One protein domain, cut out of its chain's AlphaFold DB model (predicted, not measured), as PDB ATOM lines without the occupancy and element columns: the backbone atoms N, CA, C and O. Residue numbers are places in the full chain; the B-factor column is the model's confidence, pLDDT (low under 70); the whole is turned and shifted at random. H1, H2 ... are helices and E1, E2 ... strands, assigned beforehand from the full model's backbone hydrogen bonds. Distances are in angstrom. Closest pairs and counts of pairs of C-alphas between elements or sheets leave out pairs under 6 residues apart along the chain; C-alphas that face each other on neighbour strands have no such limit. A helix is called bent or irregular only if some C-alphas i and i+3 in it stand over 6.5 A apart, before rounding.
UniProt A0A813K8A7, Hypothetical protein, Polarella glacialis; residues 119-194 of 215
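AT A GLANCE: This is residues 119 to 194 of the 215 residues of the protein "Hypothetical protein" of Polarella glacialis (UniProt A0A813K8A7). A small, strongly twisted three-strand sheet, with its inner strand E2 sharply bent, has the short helix H2 packed on it, while residues 161 to 168, of which 167 and 168 belong to H1, stick out. From H1 a long unnamed stretch, residues 171 to 189, folds back to E3, where residues 188 to 189 pair with 151 to 152. The printed part has 76 residues, under half in named elements, in the order E1, E2, E3, H1, H2; the class is mixed, helices and strands, and the sheet order E1, E2, E3 is antiparallel. It is compact, with a radius of gyration of the C-alphas of 12.4 A, yet elongated, spanning 38 by 22 by 22 A.

IN THESE COORDINATES: E1, residues 130 to 135, begins at C-alpha 130 (129.264, 91.234, 123.909) and is 15.4 A long. E2, residues 138 to 148, is 23.5 A long and bends by 85 degrees at residue 145. E3, residues 151 to 156, is 16.0 A long. H1 is residues 167 to 170, and H2, residues 190 to 193, ends at C-alpha 193 (121.651, 99.209, 116.021).

HOW THE PARTS SIT: The strands form a meander, each the antiparallel neighbour of the one before. In the hairpin E1 and E2, N 133 and O 140 are 2.9 A apart; in the hairpin E2 and E3, N 143 and O 155 are 2.8 A apart. H2 is on the sheet at a height of 6.8 A, only just over none of the strands, with two of its C-alphas falling on E3. Its closest C-alphas to E1 are those of Arg 193 and Glu 134, 5.1 A apart. H1 is not on the sheet and is apart from E1, E2 and H2. Both helices are too short for an O i to N i+4 pair.

THE WHOLE: The C-alphas of Gly 149 and Gly 165 are farthest apart, at 38.6 A. The printed part has no cut. The link H1 to H2 is long, and within it residues 175 to 185 have pLDDT under 70.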
ATOM      1  N   ALA A 119     128.817 103.865 120.217       84.56
ATOM      2  CA  ALA A 119     128.603 103.316 118.880       84.56
ATOM      3  C   ALA A 119     129.762 102.386 118.488       84.56
ATOM      4  O   ALA A 119     130.936 102.737 118.659       84.56
ATOM      5  N   ALA A 120     129.439 101.199 117.980       84.94
ATOM      6  CA  ALA A 120     130.457 100.246 117.579       84.94
ATOM      7  C   ALA A 120     131.101 100.650 116.243       84.94
ATOM      8  O   ALA A 120     130.436 101.122 115.323       84.94
ATOM      9  N   SER A 121     132.419 100.470 116.134       84.56
ATOM     10  CA  SER A 121     133.165 100.713 114.895       84.56
ATOM     11  C   SER A 121     133.384  99.397 114.138       84.56
ATOM     12  O   SER A 121     133.695  98.391 114.779       84.56
ATOM     13  N   PRO A 122     133.284  99.383 112.795       79.44
ATOM     14  CA  PRO A 122     133.291  98.158 111.987       79.44
ATOM     15  C   PRO A 122     134.603  97.350 111.995       79.44
ATOM     16  O   PRO A 122     134.630  96.264 111.430       79.44
ATOM     17  N   GLY A 123     135.666  97.827 112.649       81.88
ATOM     18  CA  GLY A 123     136.918  97.080 112.845       81.88
ATOM     19  C   GLY A 123     137.105  96.472 114.240       81.88
ATOM     20  O   GLY A 123     138.033  95.698 114.435       81.88
ATOM     21  N   ASN A 124     136.240  96.801 115.209       81.50
ATOM     22  CA  ASN A 124     136.456  96.459 116.625       81.50
ATOM     23  C   ASN A 124     135.540  95.343 117.147       81.50
ATOM     24  O   ASN A 124     135.566  95.039 118.337       81.50
ATOM     25  N   LEU A 125     134.698  94.759 116.292       87.50
ATOM     26  CA  LEU A 125     133.749  93.722 116.691       87.50
ATOM     27  C   LEU A 125     134.190  92.359 116.172       87.50
ATOM     28  O   LEU A 125     133.996  92.025 115.000       87.50
ATOM     29  N   GLY A 126     134.762  91.573 117.080       89.50
ATOM     30  CA  GLY A 126     135.031  90.162 116.859       89.50
ATOM     31  C   GLY A 126     133.785  89.308 117.089       89.50
ATOM     32  O   GLY A 126     132.854  89.690 117.801       89.50
ATOM     33  N   MET A 127     133.779  88.109 116.507       92.12
ATOM     34  CA  MET A 127     132.839  87.067 116.925       92.12
ATOM     35  C   MET A 127     133.041  86.769 118.418       92.12
ATOM     36  O   MET A 127     134.168  86.726 118.905       92.12
ATOM     37  N   GLY A 128     131.948  86.586 119.152       90.31
ATOM     38  CA  GLY A 128     131.965  86.385 120.601       90.31
ATOM     39  C   GLY A 128     131.977  87.677 121.426       90.31
ATOM     40  O   GLY A 128     131.794  87.614 122.643       90.31
ATOM     41  N   THR A 129     132.136  88.855 120.811       91.69
ATOM     42  CA  THR A 129     132.075  90.129 121.539       91.69
ATOM     43  C   THR A 129     130.656  90.400 122.044       91.69
ATOM     44  O   THR A 129     129.681  90.264 121.304       91.69
ATOM     45  N   ARG A 130     130.537  90.812 123.312       92.44
ATOM     46  CA  ARG A 130     129.264  91.234 123.909       92.44
ATOM     47  C   ARG A 130     128.916  92.657 123.491       92.44
ATOM     48  O   ARG A 130     129.737  93.562 123.615       92.44
ATOM     49  N   VAL A 131     127.685  92.848 123.043       92.44
ATOM     50  CA  VAL A 131     127.151  94.117 122.547       92.44
ATOM     51  C   VAL A 131     125.746  94.363 123.094       92.44
ATOM     52  O   VAL A 131     125.063  93.444 123.544       92.44
ATOM     53  N   LEU A 132     125.314  95.617 123.051       92.69
ATOM     54  CA  LEU A 132     123.921  96.018 123.181       92.69
ATOM     55  C   LEU A 132     123.341  96.170 121.777       92.69
ATOM     56  O   LEU A 132     123.844  96.971 120.988       92.69
ATOM     57  N   ALA A 133     122.296  95.412 121.471       91.25
ATOM     58  CA  ALA A 133     121.611  95.465 120.189       91.25
ATOM     59  C   ALA A 133     120.172  95.975 120.354       91.25
ATOM     60  O   ALA A 133     119.497  95.666 121.341       91.25
ATOM     61  N   GLU A 134     119.719  96.784 119.399       90.12
ATOM     62  CA  GLU A 134     118.365  97.340 119.400       90.12
ATOM     63  C   GLU A 134     117.344  96.308 118.891       90.12
ATOM     64  O   GLU A 134     117.470  95.788 117.781       90.12
ATOM     65  N   PHE A 135     116.291  96.052 119.667       86.56
ATOM     66  CA  PHE A 135     115.155  95.216 119.280       86.56
ATOM     67  C   PHE A 135     113.840  95.857 119.726       86.56
ATOM     68  O   PHE A 135     113.672  96.208 120.888       86.56
ATOM     69  N   ARG A 136     112.889  96.036 118.797       85.12
ATOM     70  CA  ARG A 136     111.569  96.658 119.054       85.12
ATOM     71  C   ARG A 136     111.626  97.975 119.860       85.12
ATOM     72  O   ARG A 136     110.738  98.253 120.660       85.12
ATOM     73  N   GLY A 137     112.662  98.788 119.634       85.19
ATOM     74  CA  GLY A 137     112.868 100.078 120.307       85.19
ATOM     75  C   GLY A 137     113.493  99.996 121.706       85.19
ATOM     76  O   GLY A 137     113.615 101.022 122.375       85.19
ATOM     77  N   GLY A 138     113.888  98.803 122.161       87.12
ATOM     78  CA  GLY A 138     114.675  98.584 123.375       87.12
ATOM     79  C   GLY A 138     116.102  98.134 123.058       87.12
ATOM     80  O   GLY A 138     116.371  97.648 121.964       87.12
ATOM     81  N   TRP A 139     117.017  98.279 124.018       89.44
ATOM     82  CA  TRP A 139     118.405  97.818 123.907       89.44
ATOM     83  C   TRP A 139     118.628  96.611 124.812       89.44
ATOM     84  O   TRP A 139     118.389  96.699 126.017       89.44
ATOM     85  N   TYR A 140     119.118  95.509 124.244       89.56
ATOM     86  CA  TYR A 140     119.306  94.250 124.966       89.56
ATOM     87  C   TYR A 140     120.703  93.679 124.749       89.56
ATOM     88  O   TYR A 140     121.339  93.913 123.719       89.56
ATOM     89  N   LEU A 141     121.183  92.915 125.728       90.94
ATOM     90  CA  LEU A 141     122.478  92.248 125.658       90.94
ATOM     91  C   LEU A 141     122.463  91.091 124.656       90.94
ATOM     92  O   LEU A 141     121.603  90.209 124.696       90.94
ATOM     93  N   ALA A 142     123.473  91.075 123.794       91.81
ATOM     94  CA  ALA A 142     123.687  90.052 122.788       91.81
ATOM     95  C   ALA A 142     125.185  89.781 122.580       91.81
ATOM     96  O   ALA A 142     126.046  90.546 123.014       91.81
ATOM     97  N   THR A 143     125.493  88.690 121.893       91.69
ATOM     98  CA  THR A 143     126.848  88.305 121.492       91.69
ATOM     99  C   THR A 143     126.939  88.294 119.976       91.69
ATOM    100  O   THR A 143     126.083  87.707 119.323       91.69
ATOM    101  N   VAL A 144     127.972  88.907 119.402       91.50
ATOM    102  CA  VAL A 144     128.195  88.897 117.950       91.50
ATOM    103  C   VAL A 144     128.490  87.471 117.484       91.50
ATOM    104  O   VAL A 144     129.447  86.852 117.942       91.50
ATOM    105  N   THR A 145     127.689  86.949 116.561       91.56
ATOM    106  CA  THR A 145     127.913  85.636 115.936       91.56
ATOM    107  C   THR A 145     128.600  85.757 114.586       91.56
ATOM    108  O   THR A 145     129.300  84.835 114.183       91.56
ATOM    109  N   ARG A 146     128.447  86.891 113.894       90.31
ATOM    110  CA  ARG A 146     129.103  87.182 112.616       90.31
ATOM    111  C   ARG A 146     129.252  88.690 112.440       90.31
ATOM    112  O   ARG A 146     128.322  89.429 112.744       90.31
ATOM    113  N   SER A 147     130.382  89.154 111.914       90.88
ATOM    114  CA  SER A 147     130.598  90.562 111.552       90.88
ATOM    115  C   SER A 147     131.172  90.674 110.138       90.88
ATOM    116  O   SER A 147     131.981  89.847 109.717       90.88
ATOM    117  N   GLY A 148     130.727  91.673 109.369       88.56
ATOM    118  CA  GLY A 148     131.253  91.937 108.028       88.56
ATOM    119  C   GLY A 148     130.461  93.001 107.270       88.56
ATOM    120  O   GLY A 148     129.278  93.191 107.509       88.56
ATOM    121  N   GLY A 149     131.110  93.723 106.351       88.06
ATOM    122  CA  GLY A 149     130.410  94.606 105.402       88.06
ATOM    123  C   GLY A 149     129.563  95.732 106.018       88.06
ATOM    124  O   GLY A 149     128.632  96.201 105.374       88.06
ATOM    125  N   GLY A 150     129.852  96.163 107.253       89.56
ATOM    126  CA  GLY A 150     129.062  97.191 107.950       89.56
ATOM    127  C   GLY A 150     127.819  96.663 108.679       89.56
ATOM    128  O   GLY A 150     127.099  97.447 109.303       89.56
ATOM    129  N   THR A 151     127.592  95.352 108.658       91.69
ATOM    130  CA  THR A 151     126.503  94.680 109.366       91.69
ATOM    131  C   THR A 151     127.042  93.600 110.306       91.69
ATOM    132  O   THR A 151     128.205  93.181 110.227       91.69
ATOM    133  N   CYS A 152     126.216  93.167 111.254       90.50
ATOM    134  CA  CYS A 152     126.535  92.017 112.087       90.50
ATOM    135  C   CYS A 152     125.296  91.208 112.459       90.50
ATOM    136  O   CYS A 152     124.196  91.747 112.601       90.50
ATOM    137  N   ASP A 153     125.518  89.924 112.699       90.94
ATOM    138  CA  ASP A 153     124.542  89.033 113.304       90.94
ATOM    139  C   ASP A 153     124.862  88.874 114.789       90.94
ATOM    140  O   ASP A 153     126.031  88.838 115.197       90.94
ATOM    141  N   VAL A 154     123.814  88.790 115.604       90.88
ATOM    142  CA  VAL A 154     123.933  88.686 117.057       90.88
ATOM    143  C   VAL A 154     123.064  87.554 117.595       90.88
ATOM    144  O   VAL A 154     122.042  87.197 117.016       90.88
ATOM    145  N   ALA A 155     123.468  86.989 118.727       90.06
ATOM    146  CA  ALA A 155     122.688  86.050 119.517       90.06
ATOM    147  C   ALA A 155     122.320  86.703 120.851       90.06
ATOM    148  O   ALA A 155     123.203  87.089 121.620       90.06
ATOM    149  N   TRP A 156     121.024  86.833 121.126       88.50
ATOM    150  CA  TRP A 156     120.519  87.420 122.368       88.50
ATOM    151  C   TRP A 156     120.942  86.588 123.583       88.50
ATOM    152  O   TRP A 156     120.793  85.365 123.601       88.50
ATOM    153  N   LEU A 157     121.473  87.251 124.611       87.31
ATOM    154  CA  LEU A 157     121.935  86.585 125.825       87.31
ATOM    155  C   LEU A 157     120.778  86.373 126.799       87.31
ATOM    156  O   LEU A 157     120.074  87.325 127.148       87.31
ATOM    157  N   ARG A 158     120.635  85.138 127.292       84.81
ATOM    158  CA  ARG A 158     119.743  84.818 128.412       84.81
ATOM    159  C   ARG A 158     120.437  85.106 129.747       84.81
ATOM    160  O   ARG A 158     121.646  84.874 129.845       84.81
ATOM    161  N   PRO A 159     119.696  85.567 130.769       83.44
ATOM    162  CA  PRO A 159     120.243  85.663 132.114       83.44
ATOM    163  C   PRO A 159     120.588  84.258 132.616       83.44
ATOM    164  O   PRO A 159     119.883  83.289 132.312       83.44
ATOM    165  N   GLN A 160     121.665  84.134 133.388       81.12
ATOM    166  CA  GLN A 160     121.963  82.868 134.052       81.12
ATOM    167  C   GLN A 160     120.926  82.585 135.144       81.12
ATOM    168  O   GLN A 160     120.348  83.509 135.717       81.12
ATOM    169  N   ALA A 161     120.717  81.308 135.477       80.62
ATOM    170  CA  ALA A 161     119.770  80.912 136.524       80.62
ATOM    171  C   ALA A 161     120.061  81.600 137.874       80.62
ATOM    172  O   ALA A 161     119.142  81.926 138.615       80.62
ATOM    173  N   THR A 162     121.333  81.889 138.155       81.81
ATOM    174  CA  THR A 162     121.801  82.609 139.349       81.81
ATOM    175  C   THR A 162     121.440  84.095 139.364       81.81
ATOM    176  O   THR A 162     121.366  84.695 140.431       81.81
ATOM    177  N   GLN A 163     121.216  84.699 138.197       79.56
ATOM    178  CA  GLN A 163     120.833  86.108 138.035       79.56
ATOM    179  C   GLN A 163     119.311  86.283 137.947       79.56
ATOM    180  O   GLN A 163     118.800  87.408 137.943       79.56
ATOM    181  N   TRP A 164     118.575  85.172 137.878       79.06
ATOM    182  CA  TRP A 164     117.126  85.181 137.833       79.06
ATOM    183  C   TRP A 164     116.567  85.801 139.118       79.06
ATOM    184  O   TRP A 164     116.941  85.426 140.225       79.06
ATOM    185  N   GLY A 165     115.673  86.780 138.974       78.38
ATOM    186  CA  GLY A 165     115.108  87.532 140.099       78.38
ATOM    187  C   GLY A 165     115.766  88.890 140.354       78.38
ATOM    188  O   GLY A 165     115.145  89.745 140.990       78.38
ATOM    189  N   ASN A 166     116.947  89.174 139.790       85.94
ATOM    190  CA  ASN A 166     117.473  90.539 139.786       85.94
ATOM    191  C   ASN A 166     116.777  91.367 138.696       85.94
ATOM    192  O   ASN A 166     117.086  91.265 137.510       85.94
ATOM    193  N   LYS A 167     115.832  92.222 139.103       83.50
ATOM    194  CA  LYS A 167     115.009  93.023 138.182       83.50
ATOM    195  C   LYS A 167     115.833  93.938 137.266       83.50
ATOM    196  O   LYS A 167     115.443  94.138 136.119       83.50
ATOM    197  N   ALA A 168     116.951  94.480 137.751       84.31
ATOM    198  CA  ALA A 168     117.802  95.373 136.965       84.31
ATOM    199  C   ALA A 168     118.581  94.616 135.877       84.31
ATOM    200  O   ALA A 168     118.691  95.102 134.753       84.31
ATOM    201  N   GLU A 169     119.073  93.416 136.193       82.06
ATOM    202  CA  GLU A 169     119.739  92.535 135.226       82.06
ATOM    203  C   GLU A 169     118.745  91.991 134.199       82.06
ATOM    204  O   GLU A 169     118.969  92.104 132.996       82.06
ATOM    205  N   MET A 170     117.595  91.480 134.653       81.31
ATOM    206  CA  MET A 170     116.581  90.920 133.757       81.31
ATOM    207  C   MET A 170     116.045  91.944 132.752       81.31
ATOM    208  O   MET A 170     115.722  91.569 131.633       81.31
ATOM    209  N   ALA A 171     115.994  93.234 133.105       84.81
ATOM    210  CA  ALA A 171     115.567  94.291 132.184       84.81
ATOM    211  C   ALA A 171     116.510  94.481 130.979       84.81
ATOM    212  O   ALA A 171     116.095  95.035 129.964       84.81
ATOM    213  N   ARG A 172     117.769  94.030 131.078       83.94
ATOM    214  CA  ARG A 172     118.770  94.100 129.998       83.94
ATOM    215  C   ARG A 172     118.777  92.859 129.109       83.94
ATOM    216  O   ARG A 172     119.447  92.853 128.075       83.94
ATOM    217  N   HIS A 173     118.057  91.817 129.507       84.50
ATOM    218  CA  HIS A 173     117.968  90.568 128.774       84.50
ATOM    219  C   HIS A 173     116.620  90.441 128.075       84.50
ATOM    220  O   HIS A 173     115.586  90.888 128.570       84.50
ATOM    221  N   LEU A 174     116.631  89.796 126.911       82.19
ATOM    222  CA  LEU A 174     115.405  89.458 126.207       82.19
ATOM    223  C   LEU A 174     114.799  88.208 126.864       82.19
ATOM    224  O   LEU A 174     115.059  87.074 126.463       82.19
ATOM    225  N   CYS A 175     114.043  88.406 127.942       69.25
ATOM    226  CA  CYS A 175     113.377  87.320 128.649       69.25
ATOM    227  C   CYS A 175     112.132  86.870 127.866       69.25
ATOM    228  O   CYS A 175     111.082  87.492 127.968       69.25
ATOM    229  N   SER A 176     112.242  85.753 127.140       60.56
ATOM    230  CA  SER A 176     111.112  84.867 126.812       60.56
ATOM    231  C   SER A 176     109.949  85.496 126.020       60.56
ATOM    232  O   SER A 176     108.885  85.788 126.567       60.56
ATOM    233  N   THR A 177     110.092  85.553 124.694       53.19
ATOM    234  CA  THR A 177     108.937  85.625 123.771       53.19
ATOM    235  C   THR A 177     108.900  84.478 122.755       53.19
ATOM    236  O   THR A 177     108.169  84.580 121.776       53.19
ATOM    237  N   GLY A 178     109.711  83.423 122.909       55.38
ATOM    238  CA  GLY A 178     109.896  82.407 121.859       55.38
ATOM    239  C   GLY A 178     110.703  82.917 120.655       55.38
ATOM    240  O   GLY A 178     110.926  82.182 119.705       55.38
ATOM    241  N   ALA A 179     111.160  84.176 120.689       51.62
ATOM    242  CA  ALA A 179     112.065  84.778 119.700       51.62
ATOM    243  C   ALA A 179     113.550  84.527 120.033       51.62
ATOM    244  O   ALA A 179     114.457  84.994 119.346       51.62
ATOM    245  N   ASP A 180     113.790  83.813 121.132       53.62
ATOM    246  CA  ASP A 180     115.075  83.281 121.574       53.62
ATOM    247  C   ASP A 180     115.625  82.189 120.644       53.62
ATOM    248  O   ASP A 180     116.809  81.852 120.720       53.62
ATOM    249  N   GLU A 181     114.798  81.705 119.719       52.81
ATOM    250  CA  GLU A 181     115.218  80.955 118.547       52.81
ATOM    251  C   GLU A 181     115.666  81.942 117.469       52.81
ATOM    252  O   GLU A 181     114.914  82.387 116.609       52.81
ATOM    253  N   THR A 182     116.943  82.304 117.543       54.03
ATOM    254  CA  THR A 182     117.712  82.648 116.349       54.03
ATOM    255  C   THR A 182     117.131  83.786 115.505       54.03
ATOM    256  O   THR A 182     116.809  83.604 114.334       54.03
ATOM    257  N   MET A 183     117.159  85.016 116.026       53.94
ATOM    258  CA  MET A 183     117.391  86.192 115.166       53.94
ATOM    259  C   MET A 183     118.821  86.151 114.586       53.94
ATOM    260  O   MET A 183     119.655  87.031 114.785       53.94
ATOM    261  N   HIS A 184     119.133  85.056 113.906       56.53
ATOM    262  CA  HIS A 184     120.308  84.886 113.084       56.53
ATOM    263  C   HIS A 184     119.973  85.496 111.726       56.53
ATOM    264  O   HIS A 184     119.064  85.017 111.055       56.53
ATOM    265  N   GLY A 185     120.699  86.533 111.307       56.03
ATOM    266  CA  GLY A 185     120.682  86.940 109.901       56.03
ATOM    267  C   GLY A 185     119.949  88.231 109.557       56.03
ATOM    268  O   GLY A 185     119.811  88.516 108.373       56.03
ATOM    269  N   ASP A 186     119.532  89.046 110.529       70.50
ATOM    270  CA  ASP A 186     118.954  90.361 110.207       70.50
ATOM    271  C   ASP A 186     120.002  91.398 109.767       70.50
ATOM    272  O   ASP A 186     119.637  92.541 109.485       70.50
ATOM    273  N   MET A 187     121.291  91.022 109.691       82.62
ATOM    274  CA  MET A 187     122.378  91.886 109.219       82.62
ATOM    275  C   MET A 187     122.268  93.287 109.830       82.62
ATOM    276  O   MET A 187     122.187  94.298 109.125       82.62
ATOM    277  N   LEU A 188     122.220  93.344 111.162       87.38
ATOM    278  CA  LEU A 188     121.948  94.584 111.872       87.38
ATOM    279  C   LEU A 188     123.024  95.621 111.519       87.38
ATOM    280  O   LEU A 188     124.218  95.329 111.638       87.38
ATOM    281  N   PRO A 189     122.635  96.833 111.085       88.62
ATOM    282  CA  PRO A 189     123.584  97.882 110.753       88.62
ATOM    283  C   PRO A 189     124.373  98.296 111.994       88.62
ATOM    284  O   PRO A 189     123.815  98.802 112.974       88.62
ATOM    285  N   LEU A 190     125.693  98.119 111.919       87.06
ATOM    286  CA  LEU A 190     126.626  98.355 113.022       87.06
ATOM    287  C   LEU A 190     126.535  99.774 113.582       87.06
ATOM    288  O   LEU A 190     126.603  99.975 114.789       87.06
ATOM    289  N   ALA A 191     126.348 100.755 112.699       82.56
ATOM    290  CA  ALA A 191     126.359 102.165 113.066       82.56
ATOM    291  C   ALA A 191     125.129 102.603 113.878       82.56
ATOM    292  O   ALA A 191     125.220 103.554 114.654       82.56
ATOM    293  N   THR A 192     123.977 101.955 113.689       82.56
ATOM    294  CA  THR A 192     122.704 102.441 114.247       82.56
ATOM    295  C   THR A 192     122.129 101.523 115.308       82.56
ATOM    296  O   THR A 192     121.538 102.022 116.263       82.56
ATOM    297  N   ARG A 193     122.328 100.207 115.183       87.56
ATOM    298  CA  ARG A 193     121.651  99.209 116.021       87.56
ATOM    299  C   ARG A 193     122.557  98.448 116.970       87.56
ATOM    300  O   ARG A 193     122.055  97.600 117.699       87.56
ATOM    301  N   ILE A 194     123.859  98.732 116.973       91.00
ATOM    302  CA  ILE A 194     124.847  97.995 117.767       91.00
ATOM    303  C   ILE A 194     125.698  98.969 118.573       91.00
ATOM    304  O   ILE A 194     126.272  99.926 118.049       91.00
TER     305      ILE A 194